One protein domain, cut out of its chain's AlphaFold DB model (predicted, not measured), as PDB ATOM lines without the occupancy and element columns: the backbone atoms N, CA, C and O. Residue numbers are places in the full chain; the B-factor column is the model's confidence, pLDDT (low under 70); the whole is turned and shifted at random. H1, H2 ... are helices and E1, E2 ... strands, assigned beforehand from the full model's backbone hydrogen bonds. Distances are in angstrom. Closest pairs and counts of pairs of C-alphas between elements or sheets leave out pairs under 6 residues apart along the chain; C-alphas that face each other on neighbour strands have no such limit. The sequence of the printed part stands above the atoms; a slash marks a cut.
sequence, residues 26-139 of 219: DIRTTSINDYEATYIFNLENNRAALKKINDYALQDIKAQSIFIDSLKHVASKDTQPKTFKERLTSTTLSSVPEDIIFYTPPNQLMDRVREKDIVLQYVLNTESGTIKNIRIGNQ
ATOM      1  N   ASP A  26     173.569 -22.398 -45.214       40.91
ATOM      2  CA  ASP A  26     173.662 -21.051 -44.657       40.91
ATOM      3  C   ASP A  26     172.564 -20.930 -43.602       40.91
ATOM      4  O   ASP A  26     171.388 -20.971 -43.932       40.91
ATOM      5  N   ILE A  27     172.917 -20.853 -42.326       49.91
ATOM      6  CA  ILE A  27     171.938 -20.605 -41.270       49.91
ATOM      7  C   ILE A  27     172.157 -19.185 -40.787       49.91
ATOM      8  O   ILE A  27     173.253 -18.914 -40.312       49.91
ATOM      9  N   ARG A  28     171.134 -18.328 -40.886       50.75
ATOM     10  CA  ARG A  28     171.119 -16.954 -40.348       50.75
ATOM     11  C   ARG A  28     170.398 -16.903 -39.001       50.75
ATOM     12  O   ARG A  28     169.529 -17.739 -38.755       50.75
ATOM     13  N   THR A  29     170.738 -15.925 -38.164       45.03
ATOM     14  CA  THR A  29     170.187 -15.737 -36.810       45.03
ATOM     15  C   THR A  29     169.492 -14.387 -36.693       45.03
ATOM     16  O   THR A  29     170.088 -13.373 -37.027       45.03
ATOM     17  N   THR A  30     168.267 -14.338 -36.181       51.38
ATOM     18  CA  THR A  30     167.630 -13.073 -35.773       51.38
ATOM     19  C   THR A  30     167.374 -13.130 -34.277       51.38
ATOM     20  O   THR A  30     166.729 -14.077 -33.827       51.38
ATOM     21  N   SER A  31     167.894 -12.169 -33.521       45.97
ATOM     22  CA  SER A  31     167.697 -12.102 -32.064       45.97
ATOM     23  C   SER A  31     167.840 -10.696 -31.467       45.97
ATOM     24  O   SER A  31     167.777 -10.503 -30.256       45.97
ATOM     25  N   ILE A  32     168.035  -9.689 -32.315       43.44
ATOM     26  CA  ILE A  32     168.115  -8.279 -31.944       43.44
ATOM     27  C   ILE A  32     167.262  -7.527 -32.967       43.44
ATOM     28  O   ILE A  32     167.079  -8.009 -34.083       43.44
ATOM     29  N   ASN A  33     166.829  -6.312 -32.631       41.41
ATOM     30  CA  ASN A  33     166.325  -5.282 -33.556       41.41
ATOM     31  C   ASN A  33     167.188  -5.031 -34.825       41.41
ATOM     32  O   ASN A  33     166.891  -4.118 -35.593       41.41
ATOM     33  N   ASP A  34     168.236  -5.819 -35.059       37.16
ATOM     34  CA  ASP A  34     168.924  -5.980 -36.324       37.16
ATOM     35  C   ASP A  34     168.203  -7.014 -37.197       37.16
ATOM     36  O   ASP A  34     168.374  -8.229 -37.072       37.16
ATOM     37  N   TYR A  35     167.525  -6.503 -38.221       42.62
ATOM     38  CA  TYR A  35     167.248  -7.254 -39.448       42.62
ATOM     39  C   TYR A  35     168.547  -7.700 -40.179       42.62
ATOM     40  O   TYR A  35     168.466  -8.312 -41.244       42.62
ATOM     41  N   GLU A  36     169.739  -7.425 -39.620       38.81
ATOM     42  CA  GLU A  36     171.057  -7.581 -40.252       38.81
ATOM     43  C   GLU A  36     172.053  -8.524 -39.534       38.81
ATOM     44  O   GLU A  36     173.204  -8.634 -39.964       38.81
ATOM     45  N   ALA A  37     171.661  -9.276 -38.496       40.16
ATOM     46  CA  ALA A  37     172.565 -10.245 -37.853       40.16
ATOM     47  C   ALA A  37     172.822 -11.479 -38.752       40.16
ATOM     48  O   ALA A  37     172.184 -12.526 -38.667       40.16
ATOM     49  N   THR A  38     173.791 -11.363 -39.659       49.34
ATOM     50  CA  THR A  38     174.084 -12.375 -40.685       49.34
ATOM     51  C   THR A  38     175.254 -13.261 -40.258       49.34
ATOM     52  O   THR A  38     176.293 -13.299 -40.914       49.34
ATOM     53  N   TYR A  39     175.121 -13.986 -39.144       47.72
ATOM     54  CA  TYR A  39     176.047 -15.090 -38.883       47.72
ATOM     55  C   TYR A  39     175.689 -16.225 -39.822       47.72
ATOM     56  O   TYR A  39     174.567 -16.699 -39.780       47.72
ATOM     57  N   ILE A  40     176.621 -16.618 -40.690       48.16
ATOM     58  CA  ILE A  40     176.462 -17.748 -41.605       48.16
ATOM     59  C   ILE A  40     177.176 -18.936 -40.977       48.16
ATOM     60  O   ILE A  40     178.406 -19.027 -40.974       48.16
ATOM     61  N   PHE A  41     176.408 -19.863 -40.424       51.62
ATOM     62  CA  PHE A  41     176.946 -21.148 -40.010       51.62
ATOM     63  C   PHE A  41     176.993 -22.083 -41.208       51.62
ATOM     64  O   PHE A  41     175.965 -22.617 -41.580       51.62
ATOM     65  N   ASN A  42     178.168 -22.348 -41.776       50.06
ATOM     66  CA  ASN A  42     178.333 -23.501 -42.657       50.06
ATOM     67  C   ASN A  42     178.471 -24.764 -41.793       50.06
ATOM     68  O   ASN A  42     179.586 -25.150 -41.438       50.06
ATOM     69  N   LEU A  43     177.353 -25.325 -41.332       58.06
ATOM     70  CA  LEU A  43     177.381 -26.404 -40.349       58.06
ATOM     71  C   LEU A  43     176.882 -27.727 -40.921       58.06
ATOM     72  O   LEU A  43     175.735 -27.875 -41.339       58.06
ATOM     73  N   GLU A  44     177.780 -28.705 -40.881       69.25
ATOM     74  CA  GLU A  44     177.471 -30.116 -41.057       69.25
ATOM     75  C   GLU A  44     176.392 -30.551 -40.058       69.25
ATOM     76  O   GLU A  44     176.348 -30.097 -38.916       69.25
ATOM     77  N   ASN A  45     175.513 -31.462 -40.462       79.94
ATOM     78  CA  ASN A  45     174.460 -31.972 -39.591       79.94
ATOM     79  C   ASN A  45     175.011 -33.040 -38.629       79.94
ATOM     80  O   ASN A  45     174.784 -34.232 -38.826       79.94
ATOM     81  N   ASN A  46     175.771 -32.612 -37.621       86.81
ATOM     82  CA  ASN A  46     176.427 -33.488 -36.653       86.81
ATOM     83  C   ASN A  46     176.439 -32.898 -35.227       86.81
ATOM     84  O   ASN A  46     176.041 -31.755 -34.985       86.81
ATOM     85  N   ARG A  47     176.936 -33.681 -34.260       89.31
ATOM     86  CA  ARG A  47     176.978 -33.314 -32.836       89.31
ATOM     87  C   ARG A  47     177.753 -32.028 -32.561       89.31
ATOM     88  O   ARG A  47     177.295 -31.196 -31.784       89.31
ATOM     89  N   ALA A  48     178.932 -31.884 -33.162       88.81
ATOM     90  CA  ALA A  48     179.820 -30.751 -32.907       88.81
ATOM     91  C   ALA A  48     179.194 -29.437 -33.394       88.81
ATOM     92  O   ALA A  48     179.222 -28.426 -32.691       88.81
ATOM     93  N   ALA A  49     178.567 -29.476 -34.567       84.19
ATOM     94  CA  ALA A  49     177.812 -28.368 -35.124       84.19
ATOM     95  C   ALA A  49     176.617 -27.970 -34.252       84.19
ATOM     96  O   ALA A  49     176.456 -26.796 -33.924       84.19
ATOM     97  N   LEU A  50     175.814 -28.949 -33.826       88.88
ATOM     98  CA  LEU A  50     174.671 -28.722 -32.940       88.88
ATOM     99  C   LEU A  50     175.086 -28.090 -31.610       88.88
ATOM    100  O   LEU A  50     174.446 -27.144 -31.154       88.88
ATOM    101  N   LYS A  51     176.194 -28.556 -31.024       92.00
ATOM    102  CA  LYS A  51     176.768 -27.940 -29.826       92.00
ATOM    103  C   LYS A  51     177.138 -26.476 -30.076       92.00
ATOM    104  O   LYS A  51     176.786 -25.623 -29.273       92.00
ATOM    105  N   LYS A  52     177.799 -26.170 -31.197       86.94
ATOM    106  CA  LYS A  52     178.192 -24.796 -31.545       86.94
ATOM    107  C   LYS A  52     176.982 -23.866 -31.703       86.94
ATOM    108  O   LYS A  52     177.032 -22.736 -31.230       86.94
ATOM    109  N   ILE A  53     175.909 -24.345 -32.338       86.56
ATOM    110  CA  ILE A  53     174.634 -23.614 -32.464       86.56
ATOM    111  C   ILE A  53     174.048 -23.327 -31.082       86.56
ATOM    112  O   ILE A  53     173.678 -22.192 -30.790       86.56
ATOM    113  N   ASN A  54     174.003 -24.344 -30.223       91.25
ATOM    114  CA  ASN A  54     173.483 -24.213 -28.870       91.25
ATOM    115  C   ASN A  54     174.297 -23.231 -28.024       91.25
ATOM    116  O   ASN A  54     173.726 -22.353 -27.388       91.25
ATOM    117  N   ASP A  55     175.625 -23.337 -28.052       90.06
ATOM    118  CA  ASP A  55     176.514 -22.438 -27.316       90.06
ATOM    119  C   ASP A  55     176.329 -20.980 -27.769       90.06
ATOM    120  O   ASP A  55     176.289 -20.077 -26.934       90.06
ATOM    121  N   TYR A  56     176.169 -20.751 -29.076       86.69
ATOM    122  CA  TYR A  56     175.866 -19.427 -29.618       86.69
ATOM    123  C   TYR A  56     174.515 -18.907 -29.115       86.69
ATOM    124  O   TYR A  56     174.446 -17.795 -28.596       86.69
ATOM    125  N   ALA A  57     173.456 -19.719 -29.207       87.12
ATOM    126  CA  ALA A  57     172.127 -19.337 -28.738       87.12
ATOM    127  C   ALA A  57     172.140 -18.960 -27.247       87.12
ATOM    128  O   ALA A  57     171.586 -17.938 -26.860       87.12
ATOM    129  N   LEU A  58     172.834 -19.729 -26.404       89.44
ATOM    130  CA  LEU A  58     172.954 -19.428 -24.974       89.44
ATOM    131  C   LEU A  58     173.697 -18.112 -24.697       89.44
ATOM    132  O   LEU A  58     173.331 -17.382 -23.774       89.44
ATOM    133  N   GLN A  59     174.736 -17.798 -25.475       85.88
ATOM    134  CA  GLN A  59     175.449 -16.522 -25.354       85.88
ATOM    135  C   GLN A  59     174.566 -15.343 -25.755       85.88
ATOM    136  O   GLN A  59     174.569 -14.320 -25.071       85.88
ATOM    137  N   ASP A  60     173.796 -15.506 -26.824       82.50
ATOM    138  CA  ASP A  60     172.897 -14.477 -27.321       82.50
ATOM    139  C   ASP A  60     171.732 -14.212 -26.351       82.50
ATOM    140  O   ASP A  60     171.520 -13.067 -25.957       82.50
ATOM    141  N   ILE A  61     171.091 -15.263 -25.819       83.12
ATOM    142  CA  ILE A  61     170.087 -15.148 -24.740       83.12
ATOM    143  C   ILE A  61     170.652 -14.353 -23.560       83.12
ATOM    144  O   ILE A  61     170.010 -13.446 -23.032       83.12
ATOM    145  N   LYS A  62     171.881 -14.673 -23.137       84.38
ATOM    146  CA  LYS A  62     172.535 -13.974 -22.028       84.38
ATOM    147  C   LYS A  62     172.756 -12.492 -22.345       84.38
ATOM    148  O   LYS A  62     172.559 -11.655 -21.465       84.38
ATOM    149  N   ALA A  63     173.170 -12.164 -23.567       79.88
ATOM    150  CA  ALA A  63     173.360 -10.783 -23.999       79.88
ATOM    151  C   ALA A  63     172.033 -10.005 -24.005       79.88
ATOM    152  O   ALA A  63     171.985  -8.896 -23.465       79.88
ATOM    153  N   GLN A  64     170.955 -10.608 -24.519       77.81
ATOM    154  CA  GLN A  64     169.610 -10.030 -24.493       77.81
ATOM    155  C   GLN A  64     169.144  -9.743 -23.057       77.81
ATOM    156  O   GLN A  64     168.703  -8.632 -22.760       77.81
ATOM    157  N   SER A  65     169.309 -10.699 -22.136       77.31
ATOM    158  CA  SER A  65     168.924 -10.526 -20.729       77.31
ATOM    159  C   SER A  65     169.685  -9.385 -20.045       77.31
ATOM    160  O   SER A  65     169.068  -8.534 -19.407       77.31
ATOM    161  N   ILE A  66     171.010  -9.292 -20.237       78.44
ATOM    162  CA  ILE A  66     171.834  -8.198 -19.679       78.44
ATOM    163  C   ILE A  66     171.375  -6.835 -20.210       78.44
ATOM    164  O   ILE A  66     171.316  -5.850 -19.465       78.44
ATOM    165  N   PHE A  67     171.061  -6.766 -21.502       71.81
ATOM    166  CA  PHE A  67     170.586  -5.544 -22.132       71.81
ATOM    167  C   PHE A  67     169.228  -5.103 -21.564       71.81
ATOM    168  O   PHE A  67     169.066  -3.945 -21.171       71.81
ATOM    169  N   ILE A  68     168.278  -6.030 -21.432       72.12
ATOM    170  CA  ILE A  68     166.949  -5.769 -20.864       72.12
ATOM    171  C   ILE A  68     167.043  -5.340 -19.400       72.12
ATOM    172  O   ILE A  68     166.397  -4.367 -19.006       72.12
ATOM    173  N   ASP A  69     167.868  -6.007 -18.597       70.62
ATOM    174  CA  ASP A  69     168.085  -5.634 -17.198       70.62
ATOM    175  C   ASP A  69     168.696  -4.236 -17.077       70.62
ATOM    176  O   ASP A  69     168.305  -3.453 -16.208       70.62
ATOM    177  N   SER A  70     169.592  -3.873 -17.998       67.69
ATOM    178  CA  SER A  70     170.163  -2.526 -18.069       67.69
ATOM    179  C   SER A  70     169.093  -1.477 -18.386       67.69
ATOM    180  O   SER A  70     169.043  -0.436 -17.725       67.69
ATOM    181  N   LEU A  71     168.187  -1.753 -19.330       67.88
ATOM    182  CA  LEU A  71     167.053  -0.874 -19.631       67.88
ATOM    183  C   LEU A  71     166.105  -0.737 -18.432       67.88
ATOM    184  O   LEU A  71     165.742   0.383 -18.067       67.88
ATOM    185  N   LYS A  72     165.761  -1.850 -17.769       70.25
ATOM    186  CA  LYS A  72     164.933  -1.857 -16.551       70.25
ATOM    187  C   LYS A  72     165.581  -1.042 -15.429       70.25
ATOM    188  O   LYS A  72     164.902  -0.245 -14.785       70.25
ATOM    189  N   HIS A  73     166.888  -1.196 -15.221       69.88
ATOM    190  CA  HIS A  73     167.641  -0.446 -14.215       69.88
ATOM    191  C   HIS A  73     167.698   1.056 -14.517       69.88
ATOM    192  O   HIS A  73     167.623   1.881 -13.611       69.88
ATOM    193  N   VAL A  74     167.832   1.441 -15.786       65.75
ATOM    194  CA  VAL A  74     167.808   2.853 -16.189       65.75
ATOM    195  C   VAL A  74     166.405   3.449 -16.026       65.75
ATOM    196  O   VAL A  74     166.288   4.583 -15.556       65.75
ATOM    197  N   ALA A  75     165.355   2.690 -16.351       60.69
ATOM    198  CA  ALA A  75     163.959   3.109 -16.222       60.69
ATOM    199  C   ALA A  75     163.504   3.278 -14.760       60.69
ATOM    200  O   ALA A  75     162.697   4.162 -14.465       60.69
ATOM    201  N   SER A  76     164.030   2.462 -13.840       62.94
ATOM    202  CA  SER A  76     163.665   2.486 -12.416       62.94
ATOM    203  C   SER A  76     164.330   3.607 -11.609       62.94
ATOM    204  O   SER A  76     163.974   3.811 -10.450       62.94
ATOM    205  N   LYS A  77     165.256   4.380 -12.194       67.88
ATOM    206  CA  LYS A  77     165.855   5.545 -11.522       67.88
ATOM    207  C   LYS A  77     164.843   6.691 -11.424       67.88
ATOM    208  O   LYS A  77     164.396   7.241 -12.431       67.88
ATOM    209  N   ASP A  78     164.514   7.085 -10.193       55.75
ATOM    210  CA  ASP A  78     163.505   8.113  -9.883       55.75
ATOM    211  C   ASP A  78     163.843   9.525 -10.373       55.75
ATOM    212  O   ASP A  78     162.962  10.372 -10.493       55.75
ATOM    213  N   THR A  79     165.100   9.778 -10.728       59.97
ATOM    214  CA  THR A  79     165.571  11.069 -11.243       59.97
ATOM    215  C   THR A  79     165.339  11.269 -12.743       59.97
ATOM    216  O   THR A  79     165.671  12.329 -13.274       59.97
ATOM    217  N   GLN A  80     164.778  10.282 -13.448       61.22
ATOM    218  CA  GLN A  80     164.532  10.379 -14.888       61.22
ATOM    219  C   GLN A  80     163.319  11.285 -15.194       61.22
ATOM    220  O   GLN A  80     162.250  11.092 -14.604       61.22
ATOM    221  N   PRO A  81     163.427  12.230 -16.150       66.94
ATOM    222  CA  PRO A  81     162.296  13.039 -16.605       66.94
ATOM    223  C   PRO A  81     161.122  12.164 -17.071       66.94
ATOM    224  O   PRO A  81     161.334  11.129 -17.704       66.94
ATOM    225  N   LYS A  82     159.870  12.592 -16.839       62.84
ATOM    226  CA  LYS A  82     158.668  11.868 -17.320       62.84
ATOM    227  C   LYS A  82     158.734  11.539 -18.817       62.84
ATOM    228  O   LYS A  82     158.444  10.413 -19.204       62.84
ATOM    229  N   THR A  83     159.223  12.474 -19.629       58.09
ATOM    230  CA  THR A  83     159.412  12.306 -21.078       58.09
ATOM    231  C   THR A  83     160.451  11.244 -21.444       58.09
ATOM    232  O   THR A  83     160.373  10.661 -22.520       58.09
ATOM    233  N   PHE A  84     161.423  10.962 -20.571       58.81
ATOM    234  CA  PHE A  84     162.391   9.881 -20.757       58.81
ATOM    235  C   PHE A  84     161.772   8.518 -20.424       58.81
ATOM    236  O   PHE A  84     161.942   7.570 -21.189       58.81
ATOM    237  N   LYS A  85     160.981   8.437 -19.342       58.34
ATOM    238  CA  LYS A  85     160.197   7.237 -19.000       58.34
ATOM    239  C   LYS A  85     159.177   6.893 -20.102       58.34
ATOM    240  O   LYS A  85     159.062   5.731 -20.467       58.34
ATOM    241  N   GLU A  86     158.521   7.897 -20.688       56.12
ATOM    242  CA  GLU A  86     157.600   7.756 -21.835       56.12
ATOM    243  C   GLU A  86     158.314   7.439 -23.165       56.12
ATOM    244  O   GLU A  86     157.748   6.795 -24.048       56.12
ATOM    245  N   ARG A  87     159.571   7.875 -23.339       54.72
ATOM    246  CA  ARG A  87     160.389   7.514 -24.510       54.72
ATOM    247  C   ARG A  87     160.891   6.080 -24.454       54.72
ATOM    248  O   ARG A  87     160.838   5.412 -25.473       54.72
ATOM    249  N   LEU A  88     161.294   5.584 -23.284       53.88
ATOM    250  CA  LEU A  88     161.661   4.175 -23.086       53.88
ATOM    251  C   LEU A  88     160.517   3.215 -23.430       53.88
ATOM    252  O   LEU A  88     160.769   2.148 -23.977       53.88
ATOM    253  N   THR A  89     159.270   3.600 -23.151       51.09
ATOM    254  CA  THR A  89     158.084   2.811 -23.512       51.09
ATOM    255  C   THR A  89     157.652   2.973 -24.974       51.09
ATOM    256  O   THR A  89     156.856   2.163 -25.442       51.09
ATOM    257  N   SER A  90     158.142   3.990 -25.702       42.28
ATOM    258  CA  SER A  90     157.765   4.271 -27.103       42.28
ATOM    259  C   SER A  90     158.872   4.029 -28.132       42.28
ATOM    260  O   SER A  90     158.577   3.925 -29.322       42.28
ATOM    261  N   THR A  91     160.133   3.886 -27.719       44.25
ATOM    262  CA  THR A  91     161.170   3.297 -28.568       44.25
ATOM    263  C   THR A  91     160.873   1.816 -28.747       44.25
ATOM    264  O   THR A  91     160.739   1.094 -27.769       44.25
ATOM    265  N   THR A  92     160.822   1.369 -29.999       44.97
ATOM    266  CA  THR A  92     160.585  -0.001 -30.501       44.97
ATOM    267  C   THR A  92     161.542  -1.083 -29.980       44.97
ATOM    268  O   THR A  92     161.548  -2.198 -30.487       44.97
ATOM    269  N   LEU A  93     162.351  -0.782 -28.968       48.88
ATOM    270  CA  LEU A  93     163.115  -1.764 -28.225       48.88
ATOM    271  C   LEU A  93     162.159  -2.564 -27.346       48.88
ATOM    272  O   LEU A  93     161.837  -2.158 -26.230       48.88
ATOM    273  N   SER A  94     161.706  -3.702 -27.871       53.62
ATOM    274  CA  SER A  94     161.044  -4.734 -27.080       53.62
ATOM    275  C   SER A  94     161.873  -4.984 -25.816       53.62
ATOM    276  O   SER A  94     163.028  -5.398 -25.886       53.62
ATOM    277  N   SER A  95     161.319  -4.681 -24.639       60.38
ATOM    278  CA  SER A  95     161.974  -4.898 -23.340       60.38
ATOM    279  C   SER A  95     161.927  -6.371 -22.918       60.38
ATOM    280  O   SER A  95     161.816  -6.683 -21.729       60.38
ATOM    281  N   VAL A  96     161.890  -7.266 -23.899       65.31
ATOM    282  CA  VAL A  96     161.532  -8.665 -23.754       65.31
ATOM    283  C   VAL A  96     162.478  -9.492 -24.624       65.31
ATOM    284  O   VAL A  96     162.671  -9.115 -25.780       65.31
ATOM    285  N   PRO A  97     163.074 -10.580 -24.100       67.25
ATOM    286  CA  PRO A  97     163.923 -11.454 -24.898       67.25
ATOM    287  C   PRO A  97     163.122 -12.047 -26.060       67.25
ATOM    288  O   PRO A  97     161.978 -12.469 -25.870       67.25
ATOM    289  N   GLU A  98     163.725 -12.094 -27.241       77.19
ATOM    290  CA  GLU A  98     163.125 -12.643 -28.453       77.19
ATOM    291  C   GLU A  98     163.677 -14.035 -28.768       77.19
ATOM    292  O   GLU A  98     164.828 -14.368 -28.471       77.19
ATOM    293  N   ASP A  99     162.835 -14.855 -29.393       84.44
ATOM    294  CA  ASP A  99     163.208 -16.187 -29.855       84.44
ATOM    295  C   ASP A  99     164.429 -16.141 -30.781       84.44
ATOM    296  O   ASP A  99     164.517 -15.303 -31.677       84.44
ATOM    297  N   ILE A 100     165.325 -17.119 -30.643       84.88
ATOM    298  CA  ILE A 100     166.478 -17.253 -31.540       84.88
ATOM    299  C   ILE A 100     166.120 -18.221 -32.655       84.88
ATOM    300  O   ILE A 100     165.944 -19.422 -32.417       84.88
ATOM    301  N   ILE A 101     166.032 -17.702 -33.878       83.69
ATOM    302  CA  ILE A 101     165.624 -18.465 -35.062       83.69
ATOM    303  C   ILE A 101     166.827 -18.703 -35.970       83.69
ATOM    304  O   ILE A 101     167.458 -17.765 -36.445       83.69
ATOM    305  N   PHE A 102     167.082 -19.975 -36.258       83.31
ATOM    306  CA  PHE A 102     168.064 -20.466 -37.215       83.31
ATOM    307  C   PHE A 102     167.320 -20.960 -38.462       83.31
ATOM    308  O   PHE A 102     166.495 -21.875 -38.367       83.31
ATOM    309  N   TYR A 103     167.588 -20.374 -39.630       79.25
ATOM    310  CA  TYR A 103     166.867 -20.688 -40.872       79.25
ATOM    311  C   TYR A 103     167.769 -20.721 -42.106       79.25
ATOM    312  O   TYR A 103     168.765 -20.001 -42.172       79.25
ATOM    313  N   THR A 104     167.373 -21.513 -43.105       75.56
ATOM    314  CA  THR A 104     168.016 -21.541 -44.425       75.56
ATOM    315  C   THR A 104     167.494 -20.373 -45.265       75.56
ATOM    316  O   THR A 104     166.284 -20.298 -45.497       75.56
ATOM    317  N   PRO A 105     168.343 -19.443 -45.741       64.88
ATOM    318  CA  PRO A 105     167.879 -18.274 -46.458       64.88
ATOM    319  C   PRO A 105     167.247 -18.684 -47.793       64.88
ATOM    320  O   PRO A 105     167.795 -19.517 -48.521       64.88
ATOM    321  N   PRO A 106     166.094 -18.101 -48.149       66.19
ATOM    322  CA  PRO A 106     165.521 -18.293 -49.470       66.19
ATOM    323  C   PRO A 106     166.418 -17.686 -50.560       66.19
ATOM    324  O   PRO A 106     167.128 -16.711 -50.334       66.19
ATOM    325  N   ASN A 107     166.303 -18.200 -51.791       61.53
ATOM    326  CA  ASN A 107     166.984 -17.649 -52.976       61.53
ATOM    327  C   ASN A 107     166.532 -16.215 -53.354       61.53
ATOM    328  O   ASN A 107     167.032 -15.652 -54.324       61.53
ATOM    329  N   GLN A 108     165.559 -15.639 -52.644       60.16
ATOM    330  CA  GLN A 108     165.026 -14.291 -52.853       60.16
ATOM    331  C   GLN A 108     165.001 -13.553 -51.513       60.16
ATOM    332  O   GLN A 108     164.688 -14.168 -50.495       60.16
ATOM    333  N   LEU A 109     165.294 -12.249 -51.514       58.84
ATOM    334  CA  LEU A 109     165.113 -11.385 -50.343       58.84
ATOM    335  C   LEU A 109     163.657 -11.464 -49.862       58.84
ATOM    336  O   LEU A 109     162.733 -11.334 -50.664       58.84
ATOM    337  N   MET A 110     163.460 -11.711 -48.566       61.91
ATOM    338  CA  MET A 110     162.139 -11.772 -47.941       61.91
ATOM    339  C   MET A 110     162.126 -10.952 -46.657       61.91
ATOM    340  O   MET A 110     163.102 -10.964 -45.911       61.91
ATOM    341  N   ASP A 111     160.987 -10.319 -46.379       59.41
ATOM    342  CA  ASP A 111     160.797  -9.480 -45.190       59.41
ATOM    343  C   ASP A 111     160.709 -10.295 -43.887       59.41
ATOM    344  O   ASP A 111     160.870  -9.745 -42.800       59.41
ATOM    345  N   ARG A 112     160.404 -11.604 -43.970       68.06
ATOM    346  CA  ARG A 112     160.247 -12.506 -42.814       68.06
ATOM    347  C   ARG A 112     160.671 -13.940 -43.124       68.06
ATOM    348  O   ARG A 112     160.488 -14.430 -44.240       68.06
ATOM    349  N   VAL A 113     161.155 -14.637 -42.095       71.75
ATOM    350  CA  VAL A 113     161.471 -16.072 -42.141       71.75
ATOM    351  C   VAL A 113     160.177 -16.883 -42.228       71.75
ATOM    352  O   VAL A 113     159.269 -16.708 -41.416       71.75
ATOM    353  N   ARG A 114     160.073 -17.784 -43.210       78.00
ATOM    354  CA  ARG A 114     158.915 -18.684 -43.341       78.00
ATOM    355  C   ARG A 114     159.143 -19.939 -42.510       78.00
ATOM    356  O   ARG A 114     160.256 -20.444 -42.452       78.00
ATOM    357  N   GLU A 115     158.071 -20.512 -41.971       78.12
ATOM    358  CA  GLU A 115     158.147 -21.716 -41.127       78.12
ATOM    359  C   GLU A 115     158.886 -22.884 -41.800       78.12
ATOM    360  O   GLU A 115     159.687 -23.563 -41.166       78.12
ATOM    361  N   LYS A 116     158.682 -23.078 -43.108       80.19
ATOM    362  CA  LYS A 116     159.362 -24.127 -43.888       80.19
ATOM    363  C   LYS A 116     160.880 -23.943 -44.017       80.19
ATOM    364  O   LYS A 116     161.566 -24.891 -44.377       80.19
ATOM    365  N   ASP A 117     161.367 -22.723 -43.801       79.31
ATOM    366  CA  ASP A 117     162.779 -22.368 -43.922       79.31
ATOM    367  C   ASP A 117     163.485 -22.454 -42.550       79.31
ATOM    368  O   ASP A 117     164.714 -22.472 -42.492       79.31
ATOM    369  N   ILE A 118     162.728 -22.552 -41.446       83.69
ATOM    370  CA  ILE A 118     163.269 -22.720 -40.093       83.69
ATOM    371  C   ILE A 118     163.938 -24.090 -39.976       83.69
ATOM    372  O   ILE A 118     163.377 -25.128 -40.329       83.69
ATOM    373  N   VAL A 119     165.149 -24.090 -39.437       85.38
ATOM    374  CA  VAL A 119     165.932 -25.285 -39.114       85.38
ATOM    375  C   VAL A 119     165.788 -25.600 -37.630       85.38
ATOM    376  O   VAL A 119     165.477 -26.734 -37.263       85.38
ATOM    377  N   LEU A 120     165.967 -24.584 -36.787       88.94
ATOM    378  CA  LEU A 120     165.930 -24.678 -35.334       88.94
ATOM    379  C   LEU A 120     165.449 -23.340 -34.755       88.94
ATOM    380  O   LEU A 120     165.808 -22.280 -35.256       88.94
ATOM    381  N   GLN A 121     164.649 -23.373 -33.701       91.25
ATOM    382  CA  GLN A 121     164.187 -22.186 -32.990       91.25
ATOM    383  C   GLN A 121     164.245 -22.447 -31.488       91.25
ATOM    384  O   GLN A 121     163.650 -23.411 -30.999       91.25
ATOM    385  N   TYR A 122     164.925 -21.567 -30.763       92.12
ATOM    386  CA  TYR A 122     164.904 -21.521 -29.306       92.12
ATOM    387  C   TYR A 122     163.801 -20.560 -28.886       92.12
ATOM    388  O   TYR A 122     163.929 -19.351 -29.056       92.12
ATOM    389  N   VAL A 123     162.707 -21.120 -28.379       92.56
ATOM    390  CA  VAL A 123     161.569 -20.353 -27.875       92.56
ATOM    391  C   VAL A 123     161.876 -19.937 -26.449       92.56
ATOM    392  O   VAL A 123     162.083 -20.805 -25.592       92.56
ATOM    393  N   LEU A 124     161.892 -18.636 -26.183       89.06
ATOM    394  CA  LEU A 124     162.255 -18.115 -24.870       89.06
ATOM    395  C   LEU A 124     161.035 -17.942 -23.966       89.06
ATOM    396  O   LEU A 124     159.916 -17.665 -24.402       89.06
ATOM    397  N   ASN A 125     161.256 -18.118 -22.667       86.00
ATOM    398  CA  ASN A 125     160.404 -17.540 -21.649       86.00
ATOM    399  C   ASN A 125     160.824 -16.078 -21.480       86.00
ATOM    400  O   ASN A 125     161.905 -15.761 -20.985       86.00
ATOM    401  N   THR A 126     159.937 -15.198 -21.909       74.94
ATOM    402  CA  THR A 126     160.112 -13.750 -21.931       74.94
ATOM    403  C   THR A 126     160.352 -13.128 -20.554       74.94
ATOM    404  O   THR A 126     160.957 -12.064 -20.452       74.94
ATOM    405  N   GLU A 127     159.869 -13.766 -19.488       75.25
ATOM    406  CA  GLU A 127     159.973 -13.245 -18.123       75.25
ATOM    407  C   GLU A 127     161.306 -13.614 -17.470       75.25
ATOM    408  O   GLU A 127     161.920 -12.780 -16.805       75.25
ATOM    409  N   SER A 128     161.765 -14.850 -17.680       78.19
ATOM    410  CA  SER A 128     162.972 -15.403 -17.054       78.19
ATOM    411  C   SER A 128     164.211 -15.374 -17.951       78.19
ATOM    412  O   SER A 128     165.310 -15.637 -17.467       78.19
ATOM    413  N   GLY A 129     164.058 -15.117 -19.254       79.75
ATOM    414  CA  GLY A 129     165.144 -15.237 -20.229       79.75
ATOM    415  C   GLY A 129     165.674 -16.668 -20.363       79.75
ATOM    416  O   GLY A 129     166.813 -16.868 -20.772       79.75
ATOM    417  N   THR A 130     164.885 -17.675 -19.978       88.88
ATOM    418  CA  THR A 130     165.245 -19.094 -20.107       88.88
ATOM    419  C   THR A 130     164.655 -19.689 -21.381       88.88
ATOM    420  O   THR A 130     163.724 -19.141 -21.966       88.88
ATOM    421  N   ILE A 131     165.173 -20.831 -21.837       94.12
ATOM    422  CA  ILE A 131     164.596 -21.527 -22.991       94.12
ATOM    423  C   ILE A 131     163.357 -22.284 -22.515       94.12
ATOM    424  O   ILE A 131     163.457 -23.193 -21.695       94.12
ATOM    425  N   LYS A 132     162.192 -21.938 -23.055       93.12
ATOM    426  CA  LYS A 132     160.925 -22.632 -22.803       93.12
ATOM    427  C   LYS A 132     160.788 -23.881 -23.664       93.12
ATOM    428  O   LYS A 132     160.254 -24.895 -23.225       93.12
ATOM    429  N   ASN A 133     161.195 -23.792 -24.927       93.50
ATOM    430  CA  ASN A 133     161.067 -24.886 -25.881       93.50
ATOM    431  C   ASN A 133     162.129 -24.789 -26.979       93.50
ATOM    432  O   ASN A 133     162.591 -23.702 -27.309       93.50
ATOM    433  N   ILE A 134     162.459 -25.919 -27.594       94.50
ATOM    434  CA  ILE A 134     163.276 -25.973 -28.803       94.50
ATOM    435  C   ILE A 134     162.435 -26.599 -29.906       94.50
ATOM    436  O   ILE A 134     161.969 -27.733 -29.803       94.50
ATOM    437  N   ARG A 135     162.221 -25.839 -30.976       92.12
ATOM    438  CA  ARG A 135     161.486 -26.274 -32.160       92.12
ATOM    439  C   ARG A 135     162.466 -26.608 -33.264       92.12
ATOM    440  O   ARG A 135     163.351 -25.821 -33.569       92.12
ATOM    441  N   ILE A 136     162.278 -27.762 -33.882       90.62
ATOM    442  CA  ILE A 136     163.062 -28.196 -35.034       90.62
ATOM    443  C   ILE A 136     162.173 -28.168 -36.272       90.62
ATOM    444  O   ILE A 136     161.004 -28.553 -36.206       90.62
ATOM    445  N   GLY A 137     162.744 -27.727 -37.393       85.81
ATOM    446  CA  GLY A 137     162.066 -27.637 -38.679       85.81
ATOM    447  C   GLY A 137     161.429 -28.957 -39.120       85.81
ATOM    448  O   GLY A 137     161.984 -30.046 -38.944       85.81
ATOM    449  N   ASN A 138     160.252 -28.864 -39.739       85.00
ATOM    450  CA  ASN A 138     159.454 -30.027 -40.138       85.00
ATOM    451  C   ASN A 138     160.166 -30.947 -41.148       85.00
ATOM    452  O   ASN A 138     159.854 -32.137 -41.217       85.00
ATOM    453  N   GLN A 139     161.154 -30.441 -41.891       81.75
ATOM    454  CA  GLN A 139     161.998 -31.216 -42.803       81.75
ATOM    455  C   GLN A 139     162.784 -32.338 -42.103       81.75
ATOM    456  O   GLN A 139     163.188 -33.299 -42.756       81.75
TER     457      GLN A 139
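AT A GLANCE: This is residues 26 to 139 of the 219 residues of an uncharacterized protein of Olleya sp. Bg11-27 (UniProt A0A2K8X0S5). One long helix, H1, lies over one face of a small four-stranded sheet whose other face has no named helix, and H1 runs on well past the sheet. At the far end of H1 the chain turns round, and the short helix H2 and the link after it lead back to the sheet; residues 78 to 83 stick out at this turn. The 114 printed residues hold, in order, E1, H1, H2, E2, E3 and E4, and the antiparallel sheet runs E1, E2, E3, E4. The class is mixed, helices and strands. The whole is loose, with a radius of gyration of the C-alphas of 16.5 A, and elongated, spanning 52 by 30 by 20 A.

IN THESE COORDINATES: E1 is residues 26 to 30, 13.4 A long, beginning at C-alpha 26 at (173.662, -21.051, -44.657). H1, residues 47 to 75, measures 42.1 A and ends at C-alpha 75 at (163.959, 3.109, -16.222). H2 is residues 82 to 88, 10.1 A long. E2 is residues 100 to 103, 10.0 A; E3 is residues 118 to 125, 19.4 A; E4 is residues 130 to 136, 17.6 A, ending at C-alpha 136 at (163.062, -28.196, -35.034).

HOW THE PARTS SIT: E1, an edge strand, is antiparallel to E2 at 153 degrees, with N 28 and O 103 3.2 A apart, within hydrogen-bond range. Residues 26 to 27 of E1 also pair antiparallel with residues 41 to 42. E2, E3 and E4 form a meander, each strand the antiparallel neighbour of the one before. The hairpin of E2 and E3 has N 102 and O 120 at 2.8 A; the hairpin of E3 and E4 has N 123 and O 133 at 2.8 A. H1 is on the sheet at a height of 5.0 A, making two layers, a helix on one face of a sheet. It lies over E2 and E3, and on the local plane its line and that of E2 stand at 29 degrees, only just along the strands. The closest C-alphas of H1 and E2 are those of Ala 57 and Ile 100, 6.6 A apart. H1 and H2 are close but not clearly touching, with the C-alphas of Ala 75 and Lys 85 closest at 6.2 A; they run opposite ways at a shallow tilt of 9 degrees. H2 is not on the sheet. In H1 and H2 every O i to N i+4 pair is within hydrogen-bond range.

THE WHOLE: The two C-alphas farthest apart, those of Thr 79 and Gln 139, are 52.9 A apart. The printed part has no cut. The links E1 to H1, H2 to E2 and E2 to E3 are long, with 16, 11 and 14 residues; the link E3 to E4 is tight. The mean pLDDT of the printed part is 70.4, and 54 residues are under 70: 26 to 44, 70 to 71, 73 to 97 and 105 to 112.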